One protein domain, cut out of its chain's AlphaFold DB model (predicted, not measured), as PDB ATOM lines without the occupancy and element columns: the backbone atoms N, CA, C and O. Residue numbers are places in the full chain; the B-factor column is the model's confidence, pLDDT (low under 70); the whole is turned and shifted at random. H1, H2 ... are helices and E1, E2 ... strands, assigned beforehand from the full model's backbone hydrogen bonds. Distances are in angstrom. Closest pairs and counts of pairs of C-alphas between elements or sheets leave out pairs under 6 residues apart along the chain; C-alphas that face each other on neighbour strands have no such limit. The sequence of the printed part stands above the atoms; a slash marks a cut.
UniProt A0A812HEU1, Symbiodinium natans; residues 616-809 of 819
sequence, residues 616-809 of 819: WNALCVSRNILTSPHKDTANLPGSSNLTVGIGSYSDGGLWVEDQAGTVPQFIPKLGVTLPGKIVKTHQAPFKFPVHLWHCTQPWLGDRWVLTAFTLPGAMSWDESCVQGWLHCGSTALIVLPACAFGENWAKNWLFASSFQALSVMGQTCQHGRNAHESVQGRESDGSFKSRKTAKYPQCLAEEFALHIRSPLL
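AT A GLANCE: This is residues 616 to 809 of the 819 residues of a protein of Symbiodinium natans (UniProt A0A812HEU1). Two lobes stand side by side: a strand lobe, in which the sheet E1-E10-E2-E7 has the curled sheet E5-E6-E4-E8 next to E7, and a smaller lobe, in which H4 packs on the two-stranded ribbon E11-E12 and H6 packs on H4. The ribbon lies beside edge strand E1, the small pair E3-E9 continues E4 and E8, and residues 719 to 724 stick out. The printed part has 194 residues, with twelve named strands and six named helices in the order E1 to E10, H1, H2, E11, H3, E12, H4, H5, H6; the sheets are antiparallel and the class is mixed. It is compact, with a radius of gyration of the C-alphas of 18.5 A and spans of 61 by 44 by 35 A.

IN THESE COORDINATES: Find C-alpha 618 at (143.040, 185.490, 127.034), where E1, residues 618 to 623, begins; its sheet goes on with E10, 704 to 709, E2, 640 to 646, 19.8 A long, and E7, 686 to 689. Next look for E5, 663 to 667, E6, 672 to 679, 21.2 A, E4, 654 to 657, and E8, 694 to 696, then E3, 649 to 651, and E9, 699 to 701. Beyond them come H1, 715 to 718, H2, 720 to 728, E11, 732 to 737, H3, 738 to 741, E12, 748 to 753, H4, 756 to 761, and H5, 785 to 790. H6, 794 to 808, runs 20.7 A to C-alpha 808 at (174.302, 184.036, 123.980).

HOW THE PARTS SIT: Start between E1 and E10, where N 620 and O 707 are 2.8 A apart; E10 and E2 have N 644 and O 706 at 2.8 A, and E2 and E7 have N 641 and O 688 at 2.8 A. The closest C-alphas of E6 and E7, Val 679 and Phe 686, are 7.7 A apart. E6 bends by 52 degrees at residue 675, pairing with E5 as a hairpin, N 665 and O 674 at 2.9 A, and with E4, N 656 and O 677 at 2.9 A. The closest C-alphas of E1 and E11, those of Val 621 and Val 735, are 7.8 A apart. E11 and E12 have N 734 and O 751 at 2.8 A. H4 and H6 touch, closest at C-alphas 758 and 803, 6.5 A, at a shallow tilt of 28 degrees, opposite ways. H3 touches H6 at Phe 741 and Cys 795, C-alphas 5.0 A apart; H5 touches no helix. In H2 every O i to N i+4 pair is within hydrogen-bond range, in H6 9 of 11, in H4 and H5 0 of 2 each, with 3 of 3 O i to N i+3 pairs in both; H1 and H3 are too short for an O i to N i+4 pair.

THE WHOLE: The C-alphas farthest apart, Ala 660 and Leu 809, are 62.0 A apart. The printed part has no cut; the links E1 to E2 and H4 to H5 are long. The model's mean pLDDT over the printed part is 74.4, with 66 residues under 70, among them 711 to 733 and 801 to 809.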
ATOM      1  N   TRP A 616     137.934 190.739 125.857       68.12
ATOM      2  CA  TRP A 616     138.566 189.483 126.307       68.12
ATOM      3  C   TRP A 616     140.004 189.732 126.790       68.12
ATOM      4  O   TRP A 616     140.603 190.728 126.393       68.12
ATOM      5  N   ASN A 617     140.556 188.855 127.645       57.66
ATOM      6  CA  ASN A 617     141.920 188.988 128.209       57.66
ATOM      7  C   ASN A 617     142.822 187.756 127.983       57.66
ATOM      8  O   ASN A 617     143.992 187.765 128.359       57.66
ATOM      9  N   ALA A 618     142.301 186.701 127.356       58.03
ATOM     10  CA  ALA A 618     143.040 185.490 127.034       58.03
ATOM     11  C   ALA A 618     142.710 185.004 125.618       58.03
ATOM     12  O   ALA A 618     141.592 185.169 125.126       58.03
ATOM     13  N   LEU A 619     143.694 184.378 124.972       66.06
ATOM     14  CA  LEU A 619     143.582 183.812 123.631       66.06
ATOM     15  C   LEU A 619     144.212 182.417 123.612       66.06
ATOM     16  O   LEU A 619     145.355 182.234 124.025       66.06
ATOM     17  N   CYS A 620     143.483 181.428 123.107       68.25
ATOM     18  CA  CYS A 620     143.971 180.074 122.880       68.25
ATOM     19  C   CYS A 620     144.016 179.785 121.381       68.25
ATOM     20  O   CYS A 620     143.050 180.038 120.661       68.25
ATOM     21  N   VAL A 621     145.126 179.205 120.927       65.00
ATOM     22  CA  VAL A 621     145.260 178.655 119.577       65.00
ATOM     23  C   VAL A 621     145.319 177.139 119.679       65.00
ATOM     24  O   VAL A 621     146.156 176.582 120.389       65.00
ATOM     25  N   SER A 622     144.432 176.460 118.961       70.06
ATOM     26  CA  SER A 622     144.380 175.002 118.904       70.06
ATOM     27  C   SER A 622     144.474 174.533 117.457       70.06
ATOM     28  O   SER A 622     143.750 175.026 116.599       70.06
ATOM     29  N   ARG A 623     145.369 173.583 117.170       82.38
ATOM     30  CA  ARG A 623     145.450 172.909 115.867       82.38
ATOM     31  C   ARG A 623     144.964 171.480 116.029       82.38
ATOM     32  O   ARG A 623     145.452 170.766 116.898       82.38
ATOM     33  N   ASN A 624     144.005 171.081 115.208       79.06
ATOM     34  CA  ASN A 624     143.486 169.724 115.096       79.06
ATOM     35  C   ASN A 624     143.027 169.067 116.419       79.06
ATOM     36  O   ASN A 624     143.061 167.847 116.569       79.06
ATOM     37  N   ILE A 625     142.488 169.853 117.360       78.44
ATOM     38  CA  ILE A 625     141.972 169.360 118.653       78.44
ATOM     39  C   ILE A 625     140.455 169.066 118.607       78.44
ATOM     40  O   ILE A 625     139.662 169.938 118.253       78.44
ATOM     41  N   LEU A 626     140.031 167.828 118.943       81.56
ATOM     42  CA  LEU A 626     138.630 167.546 119.340       81.56
ATOM     43  C   LEU A 626     138.467 168.027 120.766       81.56
ATOM     44  O   LEU A 626     139.276 167.662 121.618       81.56
ATOM     45  N   THR A 627     137.355 168.673 121.059       82.50
ATOM     46  CA  THR A 627     136.901 168.817 122.438       82.50
ATOM     47  C   THR A 627     135.648 167.983 122.642       82.50
ATOM     48  O   THR A 627     134.717 168.066 121.840       82.50
ATOM     49  N   SER A 628     135.632 167.153 123.689       88.00
ATOM     50  CA  SER A 628     134.415 166.475 124.149       88.00
ATOM     51  C   SER A 628     133.466 167.484 124.812       88.00
ATOM     52  O   SER A 628     133.896 168.595 125.120       88.00
ATOM     53  N   PRO A 629     132.180 167.155 125.031       89.38
ATOM     54  CA  PRO A 629     131.242 168.072 125.679       89.38
ATOM     55  C   PRO A 629     131.739 168.577 127.037       89.38
ATOM     56  O   PRO A 629     131.956 167.793 127.967       89.38
ATOM     57  N   HIS A 630     131.927 169.892 127.144       88.38
ATOM     58  CA  HIS A 630     132.422 170.576 128.340       88.38
ATOM     59  C   HIS A 630     131.833 171.989 128.474       88.38
ATOM     60  O   HIS A 630     131.103 172.455 127.602       88.38
ATOM     61  N   LYS A 631     132.138 172.632 129.604       88.69
ATOM     62  CA  LYS A 631     131.867 174.041 129.903       88.69
ATOM     63  C   LYS A 631     133.174 174.700 130.311       88.69
ATOM     64  O   LYS A 631     133.995 174.049 130.964       88.69
ATOM     65  N   ASP A 632     133.291 175.996 130.069       85.12
ATOM     66  CA  ASP A 632     134.461 176.768 130.477       85.12
ATOM     67  C   ASP A 632     134.210 177.439 131.822       85.12
ATOM     68  O   ASP A 632     134.223 178.657 131.966       85.12
ATOM     69  N   THR A 633     133.968 176.621 132.847       77.44
ATOM     70  CA  THR A 633     133.637 177.094 134.203       77.44
ATOM     71  C   THR A 633     134.762 177.885 134.869       77.44
ATOM     72  O   THR A 633     134.528 178.524 135.887       77.44
ATOM     73  N   ALA A 634     135.981 177.803 134.330       70.94
ATOM     74  CA  ALA A 634     137.129 178.576 134.790       70.94
ATOM     75  C   ALA A 634     137.154 180.008 134.227       70.94
ATOM     76  O   ALA A 634     137.908 180.832 134.738       70.94
ATOM     77  N   ASN A 635     136.353 180.311 133.199       79.19
ATOM     78  CA  ASN A 635     136.254 181.650 132.623       79.19
ATOM     79  C   ASN A 635     135.342 182.543 133.482       79.19
ATOM     80  O   ASN A 635     134.527 182.059 134.269       79.19
ATOM     81  N   LEU A 636     135.478 183.862 133.331       73.88
ATOM     82  CA  LEU A 636     134.747 184.860 134.108       73.88
ATOM     83  C   LEU A 636     133.227 184.659 133.938       73.88
ATOM     84  O   LEU A 636     132.735 184.710 132.802       73.88
ATOM     85  N   PRO A 637     132.459 184.458 135.027       75.19
ATOM     86  CA  PRO A 637     131.011 184.311 134.946       75.19
ATOM     87  C   PRO A 637     130.354 185.509 134.255       75.19
ATOM     88  O   PRO A 637     130.685 186.656 134.530       75.19
ATOM     89  N   GLY A 638     129.423 185.238 133.340       75.81
ATOM     90  CA  GLY A 638     128.745 186.270 132.546       75.81
ATOM     91  C   GLY A 638     129.510 186.742 131.302       75.81
ATOM     92  O   GLY A 638     128.921 187.417 130.462       75.81
ATOM     93  N   SER A 639     130.776 186.347 131.125       81.25
ATOM     94  CA  SER A 639     131.522 186.623 129.890       81.25
ATOM     95  C   SER A 639     131.143 185.664 128.747       81.25
ATOM     96  O   SER A 639     130.358 184.722 128.905       81.25
ATOM     97  N   SER A 640     131.673 185.930 127.555       83.25
ATOM     98  CA  SER A 640     131.488 185.095 126.369       83.25
ATOM     99  C   SER A 640     132.831 184.742 125.754       83.25
ATOM    100  O   SER A 640     133.761 185.543 125.775       83.25
ATOM    101  N   ASN A 641     132.891 183.563 125.151       86.88
ATOM    102  CA  ASN A 641     133.996 183.165 124.302       86.88
ATOM    103  C   ASN A 641     133.731 183.627 122.869       86.88
ATOM    104  O   ASN A 641     132.601 183.533 122.382       86.88
ATOM    105  N   LEU A 642     134.783 184.057 122.182       84.56
ATOM    106  CA  LEU A 642     134.785 184.307 120.745       84.56
ATOM    107  C   LEU A 642     135.713 183.295 120.086       84.56
ATOM    108  O   LEU A 642     136.901 183.265 120.382       84.56
ATOM    109  N   THR A 643     135.197 182.476 119.178       83.62
ATOM    110  CA  THR A 643     135.996 181.455 118.500       83.62
ATOM    111  C   THR A 643     135.926 181.603 116.990       83.62
ATOM    112  O   THR A 643     134.865 181.860 116.429       83.62
ATOM    113  N   VAL A 644     137.054 181.434 116.311       83.81
ATOM    114  CA  VAL A 644     137.132 181.394 114.852       83.81
ATOM    115  C   VAL A 644     138.081 180.288 114.436       83.81
ATOM    116  O   VAL A 644     139.183 180.148 114.961       83.81
ATOM    117  N   GLY A 645     137.652 179.484 113.477       76.44
ATOM    118  CA  GLY A 645     138.492 178.477 112.864       76.44
ATOM    119  C   GLY A 645     139.132 178.984 111.576       76.44
ATOM    120  O   GLY A 645     138.454 179.562 110.739       76.44
ATOM    121  N   ILE A 646     140.413 178.720 111.377       76.38
ATOM    122  CA  ILE A 646     141.203 179.070 110.192       76.38
ATOM    123  C   ILE A 646     141.947 177.825 109.675       76.38
ATOM    124  O   ILE A 646     141.934 176.775 110.318       76.38
ATOM    125  N   GLY A 647     142.572 177.916 108.502       75.94
ATOM    126  CA  GLY A 647     143.244 176.782 107.850       75.94
ATOM    127  C   GLY A 647     142.389 176.082 106.792       75.94
ATOM    128  O   GLY A 647     141.258 176.489 106.517       75.94
ATOM    129  N   SER A 648     142.952 175.048 106.174       82.81
ATOM    130  CA  SER A 648     142.355 174.329 105.043       82.81
ATOM    131  C   SER A 648     141.631 173.076 105.533       82.81
ATOM    132  O   SER A 648     142.202 171.985 105.529       82.81
ATOM    133  N   TYR A 649     140.383 173.233 105.982       85.00
ATOM    134  CA  TYR A 649     139.545 172.128 106.458       85.00
ATOM    135  C   TYR A 649     138.082 172.264 106.018       85.00
ATOM    136  O   TYR A 649     137.613 173.362 105.710       85.00
ATOM    137  N   SER A 650     137.366 171.139 106.016       83.25
ATOM    138  CA  SER A 650     135.912 171.060 105.844       83.25
ATOM    139  C   SER A 650     135.248 170.484 107.099       83.25
ATOM    140  O   SER A 650     135.867 169.728 107.850       83.25
ATOM    141  N   ASP A 651     133.987 170.852 107.331       87.81
ATOM    142  CA  ASP A 651     133.205 170.525 108.534       87.81
ATOM    143  C   ASP A 651     133.792 171.124 109.825       87.81
ATOM    144  O   ASP A 651     134.152 172.301 109.841       87.81
ATOM    145  N   GLY A 652     133.830 170.393 110.945       82.44
ATOM    146  CA  GLY A 652     134.477 170.873 112.173       82.44
ATOM    147  C   GLY A 652     133.777 172.024 112.885       82.44
ATOM    148  O   GLY A 652     134.443 172.819 113.555       82.44
ATOM    149  N   GLY A 653     132.458 172.134 112.724       87.19
ATOM    150  CA  GLY A 653     131.643 173.117 113.433       87.19
ATOM    151  C   GLY A 653     131.703 172.953 114.954       87.19
ATOM    152  O   GLY A 653     132.117 171.919 115.480       87.19
ATOM    153  N   LEU A 654     131.285 173.983 115.677       92.81
ATOM    154  CA  LEU A 654     131.137 173.942 117.125       92.81
ATOM    155  C   LEU A 654     129.690 173.587 117.459       92.81
ATOM    156  O   LEU A 654     128.784 174.340 117.110       92.81
ATOM    157  N   TRP A 655     129.459 172.460 118.125       94.69
ATOM    158  CA  TRP A 655     128.159 172.212 118.738       94.69
ATOM    159  C   TRP A 655     128.069 172.998 120.040       94.69
ATOM    160  O   TRP A 655     128.985 172.922 120.859       94.69
ATOM    161  N   VAL A 656     126.984 173.745 120.211       93.75
ATOM    162  CA  VAL A 656     126.688 174.527 121.413       93.75
ATOM    163  C   VAL A 656     125.268 174.207 121.859       93.75
ATOM    164  O   VAL A 656     124.356 174.138 121.030       93.75
ATOM    165  N   GLU A 657     125.102 174.013 123.162       93.81
ATOM    166  CA  GLU A 657     123.817 173.829 123.827       93.81
ATOM    167  C   GLU A 657     122.853 174.953 123.458       93.81
ATOM    168  O   GLU A 657     123.164 176.140 123.567       93.81
ATOM    169  N   ASP A 658     121.672 174.556 123.008       90.38
ATOM    170  CA  ASP A 658     120.603 175.458 122.613       90.38
ATOM    171  C   ASP A 658     119.288 174.709 122.804       90.38
ATOM    172  O   ASP A 658     119.072 173.658 122.200       90.38
ATOM    173  N   GLN A 659     118.402 175.242 123.645       86.12
ATOM    174  CA  GLN A 659     117.109 174.616 123.933       86.12
ATOM    175  C   GLN A 659     116.222 174.513 122.684       86.12
ATOM    176  O   GLN A 659     115.394 173.609 122.604       86.12
ATOM    177  N   ALA A 660     116.415 175.398 121.701       85.81
ATOM    178  CA  ALA A 660     115.738 175.348 120.404       85.81
ATOM    179  C   ALA A 660     116.511 174.526 119.351       85.81
ATOM    180  O   ALA A 660     116.109 174.448 118.189       85.81
ATOM    181  N   GLY A 661     117.647 173.943 119.733       85.62
ATOM    182  CA  GLY A 661     118.518 173.182 118.854       85.62
ATOM    183  C   GLY A 661     117.949 171.813 118.487       85.62
ATOM    184  O   GLY A 661     117.415 171.091 119.323       85.62
ATOM    185  N   THR A 662     118.098 171.422 117.223       87.44
ATOM    186  CA  THR A 662     117.620 170.129 116.703       87.44
ATOM    187  C   THR A 662     118.679 169.031 116.732       87.44
ATOM    188  O   THR A 662     118.377 167.884 116.407       87.44
ATOM    189  N   VAL A 663     119.919 169.355 117.109       89.56
ATOM    190  CA  VAL A 663     121.043 168.415 117.103       89.56
ATOM    191  C   VAL A 663     121.312 167.939 118.532       89.56
ATOM    192  O   VAL A 663     121.869 168.705 119.323       89.56
ATOM    193  N   PRO A 664     120.934 166.701 118.896       90.31
ATOM    194  CA  PRO A 664     121.187 166.170 120.229       90.31
ATOM    195  C   PRO A 664     122.666 165.820 120.428       90.31
ATOM    196  O   PRO A 664     123.294 165.224 119.553       90.31
ATOM    197  N   GLN A 665     123.204 166.117 121.610       91.88
ATOM    198  CA  GLN A 665     124.547 165.709 122.022       91.88
ATOM    199  C   GLN A 665     124.497 165.054 123.402       91.88
ATOM    200  O   GLN A 665     123.991 165.624 124.370       91.88
ATOM    201  N   PHE A 666     125.044 163.843 123.501       90.12
ATOM    202  CA  PHE A 666     125.182 163.154 124.780       90.12
ATOM    203  C   PHE A 666     126.267 163.825 125.627       90.12
ATOM    204  O   PHE A 666     127.374 164.056 125.134       90.12
ATOM    205  N   ILE A 667     125.953 164.112 126.892       89.88
ATOM    206  CA  ILE A 667     126.853 164.712 127.878       89.88
ATOM    207  C   ILE A 667     127.272 163.625 128.877       89.88
ATOM    208  O   ILE A 667     126.545 163.361 129.840       89.88
ATOM    209  N   PRO A 668     128.465 163.017 128.718       80.81
ATOM    210  CA  PRO A 668     128.876 161.880 129.543       80.81
ATOM    211  C   PRO A 668     128.892 162.182 131.043       80.81
ATOM    212  O   PRO A 668     128.576 161.319 131.851       80.81
ATOM    213  N   LYS A 669     129.214 163.427 131.418       76.69
ATOM    214  CA  LYS A 669     129.278 163.862 132.822       76.69
ATOM    215  C   LYS A 669     127.919 163.908 133.521       76.69
ATOM    216  O   LYS A 669     127.878 163.801 134.738       76.69
ATOM    217  N   LEU A 670     126.841 164.117 132.771       80.81
ATOM    218  CA  LEU A 670     125.486 164.212 133.315       80.81
ATOM    219  C   LEU A 670     124.659 162.953 133.032       80.81
ATOM    220  O   LEU A 670     123.594 162.790 133.612       80.81
ATOM    221  N   GLY A 671     125.125 162.079 132.133       86.19
ATOM    222  CA  GLY A 671     124.372 160.903 131.698       86.19
ATOM    223  C   GLY A 671     123.113 161.243 130.895       86.19
ATOM    224  O   GLY A 671     122.240 160.394 130.755       86.19
ATOM    225  N   VAL A 672     123.006 162.468 130.366       90.00
ATOM    226  CA  VAL A 672     121.835 162.949 129.617       90.00
ATOM    227  C   VAL A 672     122.225 163.437 128.228       90.00
ATOM    228  O   VAL A 672     123.363 163.839 127.987       90.00
ATOM    229  N   THR A 673     121.256 163.434 127.320       90.75
ATOM    230  CA  THR A 673     121.376 164.029 125.988       90.75
ATOM    231  C   THR A 673     120.722 165.400 125.997       90.75
ATOM    232  O   THR A 673     119.550 165.514 126.349       90.75
ATOM    233  N   LEU A 674     121.474 166.434 125.617       91.50
ATOM    234  CA  LEU A 674     120.974 167.805 125.544       91.50
ATOM    235  C   LEU A 674     120.773 168.233 124.083       91.50
ATOM    236  O   LEU A 674     121.566 167.833 123.225       91.50
ATOM    237  N   PRO A 675     119.736 169.034 123.781       93.25
ATOM    238  CA  PRO A 675     119.573 169.655 122.473       93.25
ATOM    239  C   PRO A 675     120.591 170.785 122.268       93.25
ATOM    240  O   PRO A 675     121.004 171.473 123.206       93.25
ATOM    241  N   GLY A 676     121.011 170.973 121.023       93.00
ATOM    242  CA  GLY A 676     121.888 172.068 120.637       93.00
ATOM    243  C   GLY A 676     121.971 172.250 119.133       93.00
ATOM    244  O   GLY A 676     121.233 171.628 118.363       93.00
ATOM    245  N   LYS A 677     122.857 173.142 118.706       93.44
ATOM    246  CA  LYS A 677     123.066 173.469 117.292       93.44
ATOM    247  C   LYS A 677     124.536 173.394 116.934       93.44
ATOM    248  O   LYS A 677     125.396 173.729 117.743       93.44
ATOM    249  N   ILE A 678     124.818 172.994 115.698       92.62
ATOM    250  CA  ILE A 678     126.167 173.045 115.135       92.62
ATOM    251  C   ILE A 678     126.344 174.391 114.445       92.62
ATOM    252  O   ILE A 678     125.566 174.757 113.565       92.62
ATOM    253  N   VAL A 679     127.388 175.114 114.828       90.56
ATOM    254  CA  VAL A 679     127.727 176.418 114.274       90.56
ATOM    255  C   VAL A 679     129.005 176.325 113.459       90.56
ATOM    256  O   VAL A 679     130.004 175.752 113.896       90.56
ATOM    257  N   LYS A 680     128.990 176.900 112.256       88.69
ATOM    258  CA  LYS A 680     130.174 176.972 111.402       88.69
ATOM    259  C   LYS A 680     131.113 178.054 111.928       88.69
ATOM    260  O   LYS A 680     130.763 179.225 111.913       88.69
ATOM    261  N   THR A 681     132.307 177.649 112.353       87.06
ATOM    262  CA  THR A 681     133.343 178.566 112.850       87.06
ATOM    263  C   THR A 681     134.444 178.833 111.818       87.06
ATOM    264  O   THR A 681     135.300 179.686 112.035       87.06
ATOM    265  N   HIS A 682     134.475 178.099 110.697       85.50
ATOM    266  CA  HIS A 682     135.510 178.243 109.666       85.50
ATOM    267  C   HIS A 682     135.401 179.580 108.940       85.50
ATOM    268  O   HIS A 682     134.397 179.837 108.278       85.50
ATOM    269  N   GLN A 683     136.429 180.415 109.100       78.00
ATOM    270  CA  GLN A 683     136.518 181.798 108.627       78.00
ATOM    271  C   GLN A 683     135.311 182.660 109.034       78.00
ATOM    272  O   GLN A 683     135.043 183.698 108.437       78.00
ATOM    273  N   ALA A 684     134.594 182.231 110.072       78.94
ATOM    274  CA  ALA A 684     133.380 182.848 110.570       78.94
ATOM    275  C   ALA A 684     133.469 182.890 112.102       78.94
ATOM    276  O   ALA A 684     133.212 181.875 112.754       78.94
ATOM    277  N   PRO A 685     133.896 184.020 112.692       81.44
ATOM    278  CA  PRO A 685     133.933 184.171 114.138       81.44
ATOM    279  C   PRO A 685     132.546 183.961 114.743       81.44
ATOM    280  O   PRO A 685     131.560 184.526 114.273       81.44
ATOM    281  N   PHE A 686     132.475 183.155 115.794       84.38
ATOM    282  CA  PHE A 686     131.245 182.852 116.501       84.38
ATOM    283  C   PHE A 686     131.411 183.080 117.997       84.38
ATOM    284  O   PHE A 686     132.394 182.657 118.606       84.38
ATOM    285  N   LYS A 687     130.420 183.746 118.585       86.12
ATOM    286  CA  LYS A 687     130.391 184.106 119.997       86.12
ATOM    287  C   LYS A 687     129.401 183.225 120.748       86.12
ATOM    288  O   LYS A 687     128.280 183.030 120.281       86.12
ATOM    289  N   PHE A 688     129.780 182.753 121.932       88.88
ATOM    290  CA  PHE A 688     128.879 182.003 122.807       88.88
ATOM    291  C   PHE A 688     129.190 182.219 124.303       88.88
ATOM    292  O   PHE A 688     130.345 182.457 124.660       88.88
ATOM    293  N   PRO A 689     128.189 182.141 125.200       87.75
ATOM    294  CA  PRO A 689     128.404 182.250 126.644       87.75
ATOM    295  C   PRO A 689     129.264 181.117 127.227       87.75
ATOM    296  O   PRO A 689     129.095 179.951 126.871       87.75
ATOM    297  N   VAL A 690     130.115 181.447 128.206       86.19
ATOM    298  CA  VAL A 690     131.098 180.515 128.813       86.19
ATOM    299  C   VAL A 690     130.494 179.302 129.536       86.19
ATOM    300  O   VAL A 690     131.160 178.290 129.750       86.19
ATOM    301  N   HIS A 691     129.225 179.392 129.934       85.00
ATOM    302  CA  HIS A 691     128.544 178.387 130.754       85.00
ATOM    303  C   HIS A 691     127.689 177.401 129.945       85.00
ATOM    304  O   HIS A 691     127.057 176.524 130.545       85.00
ATOM    305  N   LEU A 692     127.655 177.529 128.615       89.75
ATOM    306  CA  LEU A 692     126.958 176.580 127.748       89.75
ATOM    307  C   LEU A 692     127.809 175.334 127.511       89.75
ATOM    308  O   LEU A 692     129.031 175.421 127.331       89.75
ATOM    309  N   TRP A 693     127.156 174.169 127.492       92.19
ATOM    310  CA  TRP A 693     127.821 172.957 127.023       92.19
ATOM    311  C   TRP A 693     128.200 173.115 125.556       92.19
ATOM    312  O   TRP A 693     127.381 173.517 124.733       92.19
ATOM    313  N   HIS A 694     129.438 172.778 125.217       93.75
ATOM    314  CA  HIS A 694     129.893 172.826 123.838       93.75
ATOM    315  C   HIS A 694     130.935 171.745 123.539       93.75
ATOM    316  O   HIS A 694     131.619 171.235 124.434       93.75
ATOM    317  N   CYS A 695     131.035 171.364 122.268       91.00
ATOM    318  CA  CYS A 695     132.032 170.419 121.780       91.00
ATOM    319  C   CYS A 695     132.347 170.638 120.305       91.00
ATOM    320  O   CYS A 695     131.530 171.129 119.524       91.00
ATOM    321  N   THR A 696     133.543 170.231 119.905       91.00
ATOM    322  CA  THR A 696     133.955 170.328 118.504       91.00
ATOM    323  C   THR A 696     133.369 169.166 117.704       91.00
ATOM    324  O   THR A 696     133.376 168.030 118.167       91.00
ATOM    325  N   GLN A 697     132.886 169.418 116.492       91.75
ATOM    326  CA  GLN A 697     132.446 168.365 115.577       91.75
ATOM    327  C   GLN A 697     133.640 167.738 114.826       91.75
ATOM    328  O   GLN A 697     134.744 168.301 114.792       91.75
ATOM    329  N   PRO A 698     133.488 166.536 114.247       87.31
ATOM    330  CA  PRO A 698     134.473 165.969 113.328       87.31
ATOM    331  C   PRO A 698     134.754 166.874 112.121       87.31
ATOM    332  O   PRO A 698     133.876 167.606 111.675       87.31
ATOM    333  N   TRP A 699     135.989 166.840 111.620       93.06
ATOM    334  CA  TRP A 699     136.427 167.589 110.439       93.06
ATOM    335  C   TRP A 699     137.411 166.762 109.613       93.06
ATOM    336  O   TRP A 699     137.980 165.787 110.115       93.06
ATOM    337  N   LEU A 700     137.647 167.203 108.378       85.06
ATOM    338  CA  LEU A 700     138.711 166.714 107.500       85.06
ATOM    339  C   LEU A 700     139.636 167.874 107.114       85.06
ATOM    340  O   LEU A 700     139.164 168.979 106.860       85.06
ATOM    341  N   GLY A 701     140.947 167.631 107.069       85.44
ATOM    342  CA  GLY A 701     141.958 168.645 106.743       85.44
ATOM    343  C   GLY A 701     142.628 169.284 107.963       85.44
ATOM    344  O   GLY A 701     142.569 168.748 109.072       85.44
ATOM    345  N   ASP A 702     143.295 170.418 107.739       73.81
ATOM    346  CA  ASP A 702     144.115 171.098 108.743       73.81
ATOM    347  C   ASP A 702     143.365 172.270 109.388       73.81
ATOM    348  O   ASP A 702     143.269 173.369 108.831       73.81
ATOM    349  N   ARG A 703     142.811 172.013 110.574       82.81
ATOM    350  CA  ARG A 703     141.968 172.946 111.317       82.81
ATOM    351  C   ARG A 703     142.748 173.632 112.420       82.81
ATOM    352  O   ARG A 703     143.170 173.005 113.388       82.81
ATOM    353  N   TRP A 704     142.821 174.947 112.331       75.38
ATOM    354  CA  TRP A 704     143.288 175.820 113.397       75.38
ATOM    355  C   TRP A 704     142.091 176.544 113.992       75.38
ATOM    356  O   TRP A 704     141.168 176.903 113.268       75.38
ATOM    357  N   VAL A 705     142.073 176.770 115.297       75.88
ATOM    358  CA  VAL A 705     141.035 177.554 115.964       75.88
ATOM    359  C   VAL A 705     141.667 178.511 116.940       75.88
ATOM    360  O   VAL A 705     142.402 178.102 117.838       75.88
ATOM    361  N   LEU A 706     141.321 179.775 116.763       68.31
ATOM    362  CA  LEU A 706     141.588 180.856 117.682       68.31
ATOM    363  C   LEU A 706     140.357 181.020 118.577       68.31
ATOM    364  O   LEU A 706     139.263 181.241 118.066       68.31
ATOM    365  N   THR A 707     140.507 180.903 119.892       80.81
ATOM    366  CA  THR A 707     139.426 181.162 120.851       80.81
ATOM    367  C   THR A 707     139.879 182.215 121.842       80.81
ATOM    368  O   THR A 707     140.816 181.982 122.598       80.81
ATOM    369  N   ALA A 708     139.224 183.368 121.829       78.19
ATOM    370  CA  ALA A 708     139.386 184.420 122.813       78.19
ATOM    371  C   ALA A 708     138.360 184.253 123.935       78.19
ATOM    372  O   ALA A 708     137.204 183.909 123.679       78.19
ATOM    373  N   PHE A 709     138.782 184.476 125.171       77.19
ATOM    374  CA  PHE A 709     137.951 184.320 126.359       77.19
ATOM    375  C   PHE A 709     138.461 185.196 127.501       77.19
ATOM    376  O   PHE A 709     139.541 185.785 127.421       77.19
ATOM    377  N   THR A 710     137.674 185.290 128.570       74.56
ATOM    378  CA  THR A 710     138.003 186.116 129.733       74.56
ATOM    379  C   THR A 710     138.247 185.228 130.941       74.56
ATOM    380  O   THR A 710     137.346 184.517 131.380       74.56
ATOM    381  N   LEU A 711     139.457 185.260 131.490       67.00
ATOM    382  CA  LEU A 711     139.820 184.576 132.728       67.00
ATOM    383  C   LEU A 711     139.656 185.514 133.937       67.00
ATOM    384  O   LEU A 711     140.088 186.670 133.866       67.00
ATOM    385  N   PRO A 712     139.116 185.032 135.072       50.75
ATOM    386  CA  PRO A 712     139.186 185.750 136.334       50.75
ATOM    387  C   PRO A 712     140.637 185.756 136.835       50.75
ATOM    388  O   PRO A 712     141.238 184.703 137.035       50.75
ATOM    389  N   GLY A 713     141.214 186.942 137.037       50.47
ATOM    390  CA  GLY A 713     142.535 187.085 137.660       50.47
ATOM    391  C   GLY A 713     143.749 186.918 136.737       50.47
ATOM    392  O   GLY A 713     144.861 186.801 137.248       50.47
ATOM    393  N   ALA A 714     143.597 186.962 135.407       47.94
ATOM    394  CA  ALA A 714     144.727 187.061 134.466       47.94
ATOM    395  C   ALA A 714     145.334 188.481 134.446       47.94
ATOM    396  O   ALA A 714     145.528 189.086 133.396       47.94
ATOM    397  N   MET A 715     145.626 189.025 135.628       42.38
ATOM    398  CA  MET A 715     145.891 190.453 135.812       42.38
ATOM    399  C   MET A 715     147.219 190.921 135.212       42.38
ATOM    400  O   MET A 715     147.368 192.109 134.975       42.38
ATOM    401  N   SER A 716     148.163 190.018 134.908       45.47
ATOM    402  CA  SER A 716     149.456 190.413 134.334       45.47
ATOM    403  C   SER A 716     149.351 190.868 132.881       45.47
ATOM    404  O   SER A 716     150.157 191.678 132.454       45.47
ATOM    405  N   TRP A 717     148.389 190.360 132.101       43.81
ATOM    406  CA  TRP A 717     148.180 190.852 130.734       43.81
ATOM    407  C   TRP A 717     147.478 192.203 130.740       43.81
ATOM    408  O   TRP A 717     147.691 192.972 129.820       43.81
ATOM    409  N   ASP A 718     146.701 192.523 131.771       42.03
ATOM    410  CA  ASP A 718     146.026 193.818 131.908       42.03
ATOM    411  C   ASP A 718     146.959 194.911 132.461       42.03
ATOM    412  O   ASP A 718     146.628 196.100 132.436       42.03
ATOM    413  N   GLU A 719     148.157 194.541 132.928       48.91
ATOM    414  CA  GLU A 719     149.169 195.506 133.336       48.91
ATOM    415  C   GLU A 719     149.605 196.347 132.131       48.91
ATOM    416  O   GLU A 719     150.086 195.841 131.112       48.91
ATOM    417  N   SER A 720     149.494 197.669 132.270       48.31
ATOM    418  CA  SER A 720     149.894 198.638 131.242       48.31
ATOM    419  C   SER A 720     151.338 198.439 130.773       48.31
ATOM    420  O   SER A 720     151.654 198.707 129.614       48.31
ATOM    421  N   CYS A 721     152.209 197.913 131.639       49.94
ATOM    422  CA  CYS A 721     153.590 197.587 131.306       49.94
ATOM    423  C   CYS A 721     153.716 196.350 130.398       49.94
ATOM    424  O   CYS A 721     154.562 196.351 129.505       49.94
ATOM    425  N   VAL A 722     152.868 195.330 130.562       51.47
ATOM    426  CA  VAL A 722     152.865 194.115 129.731       51.47
ATOM    427  C   VAL A 722     152.191 194.394 128.391       51.47
ATOM    428  O   VAL A 722     152.731 194.018 127.353       51.47
ATOM    429  N   GLN A 723     151.089 195.148 128.387       53.28
ATOM    430  CA  GLN A 723     150.465 195.648 127.154       53.28
ATOM    431  C   GLN A 723     151.404 196.551 126.359       53.28
ATOM    432  O   GLN A 723     151.516 196.403 125.140       53.28
ATOM    433  N   GLY A 724     152.107 197.452 127.052       55.03
ATOM    434  CA  GLY A 724     153.148 198.284 126.461       55.03
ATOM    435  C   GLY A 724     154.287 197.443 125.891       55.03
ATOM    436  O   GLY A 724     154.713 197.679 124.767       55.03
ATOM    437  N   TRP A 725     154.736 196.408 126.606       56.97
ATOM    438  CA  TRP A 725     155.784 195.506 126.124       56.97
ATOM    439  C   TRP A 725     155.365 194.718 124.873       56.97
ATOM    440  O   TRP A 725     156.144 194.634 123.926       56.97
ATOM    441  N   LEU A 726     154.137 194.199 124.821       56.00
ATOM    442  CA  LEU A 726     153.618 193.471 123.656       56.00
ATOM    443  C   LEU A 726     153.427 194.390 122.439       56.00
ATOM    444  O   LEU A 726     153.787 194.005 121.328       56.00
ATOM    445  N   HIS A 727     152.917 195.612 122.645       53.38
ATOM    446  CA  HIS A 727     152.741 196.602 121.574       53.38
ATOM    447  C   HIS A 727     154.072 197.152 121.050       53.38
ATOM    448  O   HIS A 727     154.211 197.372 119.850       53.38
ATOM    449  N   CYS A 728     155.053 197.382 121.925       50.22
ATOM    450  CA  CYS A 728     156.351 197.934 121.533       50.22
ATOM    451  C   CYS A 728     157.357 196.864 121.075       50.22
ATOM    452  O   CYS A 728     158.334 197.204 120.412       50.22
ATOM    453  N   GLY A 729     157.156 195.595 121.446       56.66
ATOM    454  CA  GLY A 729     158.171 194.541 121.350       56.66
ATOM    455  C   GLY A 729     158.086 193.604 120.143       56.66
ATOM    456  O   GLY A 729     158.914 192.698 120.072       56.66
ATOM    457  N   SER A 730     157.116 193.771 119.230       55.59
ATOM    458  CA  SER A 730     156.905 192.902 118.049       55.59
ATOM    459  C   SER A 730     157.028 191.402 118.371       55.59
ATOM    460  O   SER A 730     157.786 190.665 117.741       55.59
ATOM    461  N   THR A 731     156.322 190.953 119.410       60.38
ATOM    462  CA  THR A 731     156.513 189.620 119.997       60.38
ATOM    463  C   THR A 731     155.935 188.498 119.132       60.38
ATOM    464  O   THR A 731     154.768 188.551 118.743       60.38
ATOM    465  N   ALA A 732     156.712 187.439 118.904       62.34
ATOM    466  CA  ALA A 732     156.252 186.196 118.300       62.34
ATOM    467  C   ALA A 732     155.491 185.340 119.327       62.34
ATOM    468  O   ALA A 732     155.954 185.141 120.454       62.34
ATOM    469  N   LEU A 733     154.333 184.812 118.921       69.00
ATOM    470  CA  LEU A 733     153.555 183.843 119.691       69.00
ATOM    471  C   LEU A 733     153.916 182.422 119.248       69.00
ATOM    472  O   LEU A 733     153.756 182.065 118.083       69.00
ATOM    473  N   ILE A 734     154.407 181.615 120.181       76.94
ATOM    474  CA  ILE A 734     155.043 180.323 119.929       76.94
ATOM    475  C   ILE A 734     154.236 179.245 120.645       76.94
ATOM    476  O   ILE A 734     154.112 179.256 121.870       76.94
ATOM    477  N   VAL A 735     153.666 178.318 119.877       78.75
ATOM    478  CA  VAL A 735     152.895 177.188 120.407       78.75
ATOM    479  C   VAL A 735     153.813 175.978 120.553       78.75
ATOM    480  O   VAL A 735     154.485 175.592 119.602       78.75
ATOM    481  N   LEU A 736     153.836 175.374 121.741       79.94
ATOM    482  CA  LEU A 736     154.707 174.251 122.085       79.94
ATOM    483  C   LEU A 736     153.845 173.060 122.534       79.94
ATOM    484  O   LEU A 736     153.398 173.024 123.685       79.94
ATOM    485  N   PRO A 737     153.544 172.112 121.630       83.25
ATOM    486  CA  PRO A 737     152.764 170.927 121.922       83.25
ATOM    487  C   PRO A 737     153.643 169.929 122.643       83.25
ATOM    488  O   PRO A 737     154.749 169.604 122.224       83.25
ATOM    489  N   ALA A 738     153.149 169.402 123.736       81.75
ATOM    490  CA  ALA A 738     154.024 168.744 124.668       81.75
ATOM    491  C   ALA A 738     154.445 167.325 124.208       81.75
ATOM    492  O   ALA A 738     155.514 166.848 124.582       81.75
ATOM    493  N   CYS A 739     153.698 166.739 123.265       84.38
ATOM    494  CA  CYS A 739     154.079 165.538 122.512       84.38
ATOM    495  C   CYS A 739     155.259 165.721 121.554       84.38
ATOM    496  O   CYS A 739     155.910 164.739 121.219       84.38
ATOM    497  N   ALA A 740     155.545 166.947 121.105       82.50
ATOM    498  CA  ALA A 740     156.746 167.209 120.313       82.50
ATOM    499  C   ALA A 740     158.021 167.135 121.163       82.50
ATOM    500  O   ALA A 740     159.118 167.039 120.627       82.50
ATOM    501  N   PHE A 741     157.873 167.152 122.489       84.81
ATOM    502  CA  PHE A 741     158.977 167.248 123.430       84.81
ATOM    503  C   PHE A 741     159.001 166.068 124.408       84.81
ATOM    504  O   PHE A 741     159.295 166.239 125.588       84.81
ATOM    505  N   GLY A 742     158.691 164.868 123.913       79.31
ATOM    506  CA  GLY A 742     158.933 163.612 124.634       79.31
ATOM    507  C   GLY A 742     157.864 163.200 125.647       79.31
ATOM    508  O   GLY A 742     158.025 162.168 126.287       79.31
ATOM    509  N   GLU A 743     156.767 163.949 125.781       82.56
ATOM    510  CA  GLU A 743     155.715 163.649 126.759       82.56
ATOM    511  C   GLU A 743     154.367 163.381 126.080       82.56
ATOM    512  O   GLU A 743     153.857 164.199 125.315       82.56
ATOM    513  N   ASN A 744     153.740 162.240 126.371       82.06
ATOM    514  CA  ASN A 744     152.569 161.765 125.628       82.06
ATOM    515  C   ASN A 744     151.221 162.280 126.174       82.06
ATOM    516  O   ASN A 744     150.301 161.511 126.421       82.06
ATOM    517  N   TRP A 745     151.083 163.585 126.362       79.50
ATOM    518  CA  TRP A 745     149.870 164.260 126.854       79.50
ATOM    519  C   TRP A 745     149.297 165.279 125.861       79.50
ATOM    520  O   TRP A 745     150.015 165.945 125.116       79.50
ATOM    521  N   ALA A 746     147.975 165.460 125.898       74.75
ATOM    522  CA  ALA A 746     147.262 166.427 125.064       74.75
ATOM    523  C   ALA A 746     147.325 167.851 125.653       74.75
ATOM    524  O   ALA A 746     146.306 168.405 126.073       74.75
ATOM    525  N   LYS A 747     148.524 168.442 125.718       75.62
ATOM    526  CA  LYS A 747     148.743 169.807 126.221       75.62
ATOM    527  C   LYS A 747     149.605 170.628 125.267       75.62
ATOM    528  O   LYS A 747     150.594 170.128 124.745       75.62
ATOM    529  N   ASN A 748     149.255 171.904 125.115       74.69
ATOM    530  CA  ASN A 748     150.066 172.903 124.428       74.69
ATOM    531  C   ASN A 748     150.365 174.055 125.392       74.69
ATOM    532  O   ASN A 748     149.490 174.449 126.169       74.69
ATOM    533  N   TRP A 749     151.562 174.621 125.311       74.38
ATOM    534  CA  TRP A 749     151.890 175.899 125.941       74.38
ATOM    535  C   TRP A 749     151.984 176.994 124.884       74.38
ATOM    536  O   TRP A 749     152.467 176.744 123.783       74.38
ATOM    537  N   LEU A 750     151.521 178.197 125.218       69.19
ATOM    538  CA  LEU A 750     151.674 179.385 124.384       69.19
ATOM    539  C   LEU A 750     152.695 180.312 125.042       69.19
ATOM    540  O   LEU A 750     152.524 180.692 126.199       69.19
ATOM    541  N   PHE A 751     153.731 180.678 124.300       67.06
ATOM    542  CA  PHE A 751     154.784 181.585 124.740       67.06
ATOM    543  C   PHE A 751     154.781 182.846 123.885       67.06
ATOM    544  O   PHE A 751     154.793 182.756 122.663       67.06
ATOM    545  N   ALA A 752     154.798 184.019 124.515       61.03
ATOM    546  CA  ALA A 752     155.054 185.284 123.835       61.03
ATOM    547  C   ALA A 752     156.521 185.669 124.044       61.03
ATOM    548  O   ALA A 752     156.981 185.763 125.181       61.03
ATOM    549  N   SER A 753     157.261 185.875 122.958       64.25
ATOM    550  CA  SER A 753     158.682 186.218 123.000       64.25
ATOM    551  C   SER A 753     158.993 187.313 121.989       64.25
ATOM    552  O   SER A 753     158.676 187.173 120.813       64.25
ATOM    553  N   SER A 754     159.668 188.384 122.411       60.28
ATOM    554  CA  SER A 754     160.282 189.348 121.482       60.28
ATOM    555  C   SER A 754     161.507 188.768 120.764       60.28
ATOM    556  O   SER A 754     161.977 189.325 119.776       60.28
ATOM    557  N   PHE A 755     162.030 187.632 121.237       65.69
ATOM    558  CA  PHE A 755     163.148 186.940 120.615       65.69
ATOM    559  C   PHE A 755     162.646 185.955 119.551       65.69
ATOM    560  O   PHE A 755     162.258 184.825 119.859       65.69
ATOM    561  N   GLN A 756     162.642 186.413 118.296       65.38
ATOM    562  CA  GLN A 756     162.041 185.710 117.159       65.38
ATOM    563  C   GLN A 756     162.674 184.341 116.876       65.38
ATOM    564  O   GLN A 756     161.971 183.450 116.425       65.38
ATOM    565  N   ALA A 757     163.954 184.113 117.192       66.50
ATOM    566  CA  ALA A 757     164.596 182.821 116.922       66.50
ATOM    567  C   ALA A 757     163.955 181.648 117.692       66.50
ATOM    568  O   ALA A 757     164.018 180.509 117.238       66.50
ATOM    569  N   LEU A 758     163.272 181.919 118.814       68.50
ATOM    570  CA  LEU A 758     162.512 180.893 119.536       68.50
ATOM    571  C   LEU A 758     161.266 180.427 118.776       68.50
ATOM    572  O   LEU A 758     160.737 179.363 119.091       68.50
ATOM    573  N   SER A 759     160.800 181.163 117.760       75.19
ATOM    574  CA  SER A 759     159.656 180.727 116.957       75.19
ATOM    575  C   SER A 759     159.929 179.434 116.192       75.19
ATOM    576  O   SER A 759     158.976 178.751 115.836       75.19
ATOM    577  N   VAL A 760     161.203 179.074 115.981       76.56
ATOM    578  CA  VAL A 760     161.618 177.805 115.353       76.56
ATOM    579  C   VAL A 760     161.195 176.596 116.191       76.56
ATOM    580  O   VAL A 760     160.847 175.558 115.638       76.56
ATOM    581  N   MET A 761     161.130 176.746 117.517       77.19
ATOM    582  CA  MET A 761     160.620 175.703 118.414       77.19
ATOM    583  C   MET A 761     159.103 175.525 118.302       77.19
ATOM    584  O   MET A 761     158.557 174.538 118.794       77.19
ATOM    585  N   GLY A 762     158.414 176.495 117.692       80.38
ATOM    586  CA  GLY A 762     156.978 176.471 117.486       80.38
ATOM    587  C   GLY A 762     156.575 175.247 116.679       80.38
ATOM    588  O   GLY A 762     156.875 175.136 115.493       80.38
ATOM    589  N   GLN A 763     155.858 174.337 117.321       78.38
ATOM    590  CA  GLN A 763     155.365 173.126 116.689       78.38
ATOM    591  C   GLN A 763     153.866 172.997 116.902       78.38
ATOM    592  O   GLN A 763     153.221 173.758 117.623       78.38
ATOM    593  N   THR A 764     153.283 171.987 116.275       78.94
ATOM    594  CA  THR A 764     151.896 171.612 116.526       78.94
ATOM    595  C   THR A 764     151.777 170.109 116.590       78.94
ATOM    596  O   THR A 764     152.412 169.413 115.799       78.94
ATOM    597  N   CYS A 765     150.945 169.616 117.500       78.38
ATOM    598  CA  CYS A 765     150.695 168.191 117.605       78.38
ATOM    599  C   CYS A 765     150.126 167.650 116.281       78.38
ATOM    600  O   CYS A 765     149.141 168.181 115.767       78.38
ATOM    601  N   GLN A 766     150.756 166.602 115.743       77.44
ATOM    602  CA  GLN A 766     150.299 165.898 114.538       77.44
ATOM    603  C   GLN A 766     149.577 164.577 114.854       77.44
ATOM    604  O   GLN A 766     149.146 163.871 113.946       77.44
ATOM    605  N   HIS A 767     149.437 164.226 116.134       78.38
ATOM    606  CA  HIS A 767     148.802 162.982 116.553       78.38
ATOM    607  C   HIS A 767     147.269 163.090 116.538       78.38
ATOM    608  O   HIS A 767     146.690 164.150 116.780       78.38
ATOM    609  N   GLY A 768     146.601 161.968 116.257       65.56
ATOM    610  CA  GLY A 768     145.143 161.881 116.209       65.56
ATOM    611  C   GLY A 768     144.464 162.106 117.566       65.56
ATOM    612  O   GLY A 768     145.065 161.993 118.635       65.56
ATOM    613  N   ARG A 769     143.163 162.400 117.533       53.91
ATOM    614  CA  ARG A 769     142.339 162.587 118.739       53.91
ATOM    615  C   ARG A 769     142.359 161.296 119.578       53.91
ATOM    616  O   ARG A 769     142.049 160.234 119.051       53.91
ATOM    617  N   ASN A 770     142.710 161.403 120.863       63.00
ATOM    618  CA  ASN A 770     142.932 160.305 121.831       63.00
ATOM    619  C   ASN A 770     144.252 159.520 121.703       63.00
ATOM    620  O   ASN A 770     144.410 158.506 122.374       63.00
ATOM    621  N   ALA A 771     145.220 159.985 120.907       71.94
ATOM    622  CA  ALA A 771     146.555 159.373 120.867       71.94
ATOM    623  C   ALA A 771     147.394 159.629 122.138       71.94
ATOM    624  O   ALA A 771     148.418 158.984 122.348       71.94
ATOM    625  N   HIS A 772     146.960 160.570 122.980       79.44
ATOM    626  CA  HIS A 772     147.669 161.012 124.173       79.44
ATOM    627  C   HIS A 772     147.026 160.506 125.462       79.44
ATOM    628  O   HIS A 772     145.803 160.388 125.559       79.44
ATOM    629  N   GLU A 773     147.856 160.276 126.474       77.19
ATOM    630  CA  GLU A 773     147.444 159.908 127.819       77.19
ATOM    631  C   GLU A 773     146.533 160.985 128.429       77.19
ATOM    632  O   GLU A 773     146.793 162.194 128.363       77.19
ATOM    633  N   SER A 774     145.440 160.532 129.046       69.06
ATOM    634  CA  SER A 774     144.539 161.411 129.779       69.06
ATOM    635  C   SER A 774     145.179 161.841 131.094       69.06
ATOM    636  O   SER A 774     145.379 161.045 132.010       69.06
ATOM    637  N   VAL A 775     145.429 163.141 131.218       68.88
ATOM    638  CA  VAL A 775     145.940 163.779 132.442       68.88
ATOM    639  C   VAL A 775     144.834 164.098 133.460       68.88
ATOM    640  O   VAL A 775     145.051 164.850 134.411       68.88
ATOM    641  N   GLN A 776     143.630 163.548 133.265       60.84
ATOM    642  CA  GLN A 776     142.505 163.685 134.190       60.84
ATOM    643  C   GLN A 776     142.533 162.573 135.247       60.84
ATOM    644  O   GLN A 776     142.718 161.401 134.929       60.84
ATOM    645  N   GLY A 777     142.305 162.941 136.510       66.56
ATOM    646  CA  GLY A 777     142.213 162.007 137.633       66.56
ATOM    647  C   GLY A 777     143.333 162.166 138.658       66.56
ATOM    648  O   GLY A 777     144.034 163.183 138.699       66.56
ATOM    649  N   ARG A 778     143.472 161.157 139.518       67.69
ATOM    650  CA  ARG A 778     144.519 161.065 140.538       67.69
ATOM    651  C   ARG A 778     145.446 159.891 140.235       67.69
ATOM    652  O   ARG A 778     145.027 158.911 139.624       67.69
ATOM    653  N   GLU A 779     146.706 160.043 140.599       70.88
ATOM    654  CA  GLU A 779     147.699 158.975 140.633       70.88
ATOM    655  C   GLU A 779     147.405 158.014 141.801       70.88
ATOM    656  O   GLU A 779     146.574 158.303 142.671       70.88
ATOM    657  N   SER A 780     148.086 156.865 141.830       70.19
ATOM    658  CA  SER A 780     147.958 155.860 142.900       70.19
ATOM    659  C   SER A 780     148.345 156.388 144.289       70.19
ATOM    660  O   SER A 780     147.901 155.845 145.294       70.19
ATOM    661  N   ASP A 781     149.125 157.467 144.341       70.50
ATOM    662  CA  ASP A 781     149.541 158.179 145.553       70.50
ATOM    663  C   ASP A 781     148.530 159.253 146.021       70.50
ATOM    664  O   ASP A 781     148.774 159.971 146.991       70.50
ATOM    665  N   GLY A 782     147.391 159.395 145.330       62.12
ATOM    666  CA  GLY A 782     146.358 160.389 145.632       62.12
ATOM    667  C   GLY A 782     146.643 161.802 145.105       62.12
ATOM    668  O   GLY A 782     145.774 162.676 145.225       62.12
ATOM    669  N   SER A 783     147.799 162.046 144.483       63.00
ATOM    670  CA  SER A 783     148.126 163.317 143.834       63.00
ATOM    671  C   SER A 783     147.385 163.469 142.498       63.00
ATOM    672  O   SER A 783     147.035 162.493 141.843       63.00
ATOM    673  N   PHE A 784     147.072 164.696 142.073       67.44
ATOM    674  CA  PHE A 784     146.377 164.901 140.797       67.44
ATOM    675  C   PHE A 784     147.322 164.677 139.612       67.44
ATOM    676  O   PHE A 784     148.372 165.319 139.546       67.44
ATOM    677  N   LYS A 785     146.903 163.871 138.625       61.91
ATOM    678  CA  LYS A 785     147.670 163.621 137.386       61.91
ATOM    679  C   LYS A 785     148.018 164.913 136.637       61.91
ATOM    680  O   LYS A 785     149.071 165.021 136.015       61.91
ATOM    681  N   SER A 786     147.181 165.945 136.778       64.31
ATOM    682  CA  SER A 786     147.415 167.283 136.225       64.31
ATOM    683  C   SER A 786     148.696 167.953 136.737       64.31
ATOM    684  O   SER A 786     149.233 168.811 136.032       64.31
ATOM    685  N   ARG A 787     149.238 167.550 137.901       66.62
ATOM    686  CA  ARG A 787     150.525 168.048 138.424       66.62
ATOM    687  C   ARG A 787     151.692 167.713 137.513       66.62
ATOM    688  O   ARG A 787     152.592 168.542 137.398       66.62
ATOM    689  N   LYS A 788     151.652 166.571 136.816       63.72
ATOM    690  CA  LYS A 788     152.661 166.246 135.801       63.72
ATOM    691  C   LYS A 788     152.761 167.403 134.797       63.72
ATOM    692  O   LYS A 788     153.857 167.802 134.436       63.72
ATOM    693  N   THR A 789     151.622 168.012 134.427       62.12
ATOM    694  CA  THR A 789     151.529 169.084 133.411       62.12
ATOM    695  C   THR A 789     152.064 170.438 133.832       62.12
ATOM    696  O   THR A 789     152.186 171.331 132.989       62.12
ATOM    697  N   ALA A 790     152.366 170.620 135.114       60.53
ATOM    698  CA  ALA A 790     152.951 171.856 135.614       60.53
ATOM    699  C   ALA A 790     154.456 171.953 135.309       60.53
ATOM    700  O   ALA A 790     155.005 173.052 135.332       60.53
ATOM    701  N   LYS A 791     155.115 170.826 135.009       62.62
ATOM    702  CA  LYS A 791     156.541 170.770 134.684       62.62
ATOM    703  C   LYS A 791     156.738 170.752 133.167       62.62
ATOM    704  O   LYS A 791     156.049 170.016 132.464       62.62
ATOM    705  N   TYR A 792     157.692 171.537 132.667       71.94
ATOM    706  CA  TYR A 792     158.116 171.422 131.273       71.94
ATOM    707  C   TYR A 792     158.903 170.115 131.056       71.94
ATOM    708  O   TYR A 792     159.733 169.771 131.904       71.94
ATOM    709  N   PRO A 793     158.659 169.395 129.946       76.69
ATOM    710  CA  PRO A 793     159.404 168.208 129.564       76.69
ATOM    711  C   PRO A 793     160.898 168.488 129.503       76.69
ATOM    712  O   PRO A 793     161.312 169.589 129.131       76.69
ATOM    713  N   GLN A 794     161.708 167.476 129.800       76.56
ATOM    714  CA  GLN A 794     163.156 167.610 129.701       76.56
ATOM    715  C   GLN A 794     163.590 167.961 128.270       76.56
ATOM    716  O   GLN A 794     164.343 168.912 128.103       76.56
ATOM    717  N   CYS A 795     163.030 167.307 127.245       76.56
ATOM    718  CA  CYS A 795     163.344 167.631 125.849       76.56
ATOM    719  C   CYS A 795     162.935 169.066 125.471       76.56
ATOM    720  O   CYS A 795     163.633 169.719 124.708       76.56
ATOM    721  N   LEU A 796     161.840 169.600 126.034       77.62
ATOM    722  CA  LEU A 796     161.447 170.998 125.806       77.62
ATOM    723  C   LEU A 796     162.449 171.958 126.450       77.62
ATOM    724  O   LEU A 796     162.821 172.967 125.856       77.62
ATOM    725  N   ALA A 797     162.882 171.649 127.673       77.69
ATOM    726  CA  ALA A 797     163.890 172.431 128.375       77.69
ATOM    727  C   ALA A 797     165.256 172.377 127.667       77.69
ATOM    728  O   ALA A 797     165.961 173.384 127.638       77.69
ATOM    729  N   GLU A 798     165.615 171.236 127.074       75.06
ATOM    730  CA  GLU A 798     166.824 171.055 126.266       75.06
ATOM    731  C   GLU A 798     166.759 171.856 124.962       75.06
ATOM    732  O   GLU A 798     167.706 172.574 124.663       75.06
ATOM    733  N   GLU A 799     165.635 171.835 124.247       72.62
ATOM    734  CA  GLU A 799     165.406 172.661 123.053       72.62
ATOM    735  C   GLU A 799     165.467 174.163 123.371       72.62
ATOM    736  O   GLU A 799     166.165 174.921 122.694       72.62
ATOM    737  N   PHE A 800     164.841 174.596 124.474       71.94
ATOM    738  CA  PHE A 800     165.005 175.966 124.970       71.94
ATOM    739  C   PHE A 800     166.472 176.259 125.280       71.94
ATOM    740  O   PHE A 800     166.971 177.321 124.923       71.94
ATOM    741  N   ALA A 801     167.189 175.331 125.915       67.31
ATOM    742  CA  ALA A 801     168.602 175.512 126.200       67.31
ATOM    743  C   ALA A 801     169.437 175.598 124.914       67.31
ATOM    744  O   ALA A 801     170.324 176.439 124.855       67.31
ATOM    745  N   LEU A 802     169.165 174.802 123.880       67.00
ATOM    746  CA  LEU A 802     169.882 174.846 122.603       67.00
ATOM    747  C   LEU A 802     169.633 176.169 121.864       67.00
ATOM    748  O   LEU A 802     170.585 176.863 121.494       67.00
ATOM    749  N   HIS A 803     168.370 176.574 121.728       63.44
ATOM    750  CA  HIS A 803     167.993 177.788 120.999       63.44
ATOM    751  C   HIS A 803     168.270 179.091 121.769       63.44
ATOM    752  O   HIS A 803     168.527 180.117 121.140       63.44
ATOM    753  N   ILE A 804     168.290 179.075 123.109       59.59
ATOM    754  CA  ILE A 804     168.727 180.215 123.940       59.59
ATOM    755  C   ILE A 804     170.263 180.270 124.052       59.59
ATOM    756  O   ILE A 804     170.818 181.361 124.182       59.59
ATOM    757  N   ARG A 805     170.981 179.136 123.973       49.00
ATOM    758  CA  ARG A 805     172.461 179.125 123.943       49.00
ATOM    759  C   ARG A 805     173.022 179.655 122.625       49.00
ATOM    760  O   ARG A 805     174.056 180.316 122.655       49.00
ATOM    761  N   SER A 806     172.362 179.400 121.495       46.03
ATOM    762  CA  SER A 806     172.871 179.760 120.160       46.03
ATOM    763  C   SER A 806     173.204 181.256 119.958       46.03
ATOM    764  O   SER A 806     174.202 181.526 119.303       46.03
ATOM    765  N   PRO A 807     172.499 182.248 120.534       43.00
ATOM    766  CA  PRO A 807     172.882 183.659 120.407       43.00
ATOM    767  C   PRO A 807     173.739 184.173 121.572       43.00
ATOM    768  O   PRO A 807     174.462 185.150 121.409       43.00
ATOM    769  N   LEU A 808     173.645 183.554 122.755       37.66
ATOM    770  CA  LEU A 808     174.302 184.036 123.980       37.66
ATOM    771  C   LEU A 808     175.680 183.402 124.232       37.66
ATOM    772  O   LEU A 808     176.429 183.917 125.058       37.66
ATOM    773  N   LEU A 809     176.022 182.308 123.538       41.62
ATOM    774  CA  LEU A 809     177.302 181.596 123.676       41.62
ATOM    775  C   LEU A 809     178.051 181.372 122.350       41.62
ATOM    776  O   LEU A 809     179.111 180.748 122.360       41.62
TER     777      LEU A 809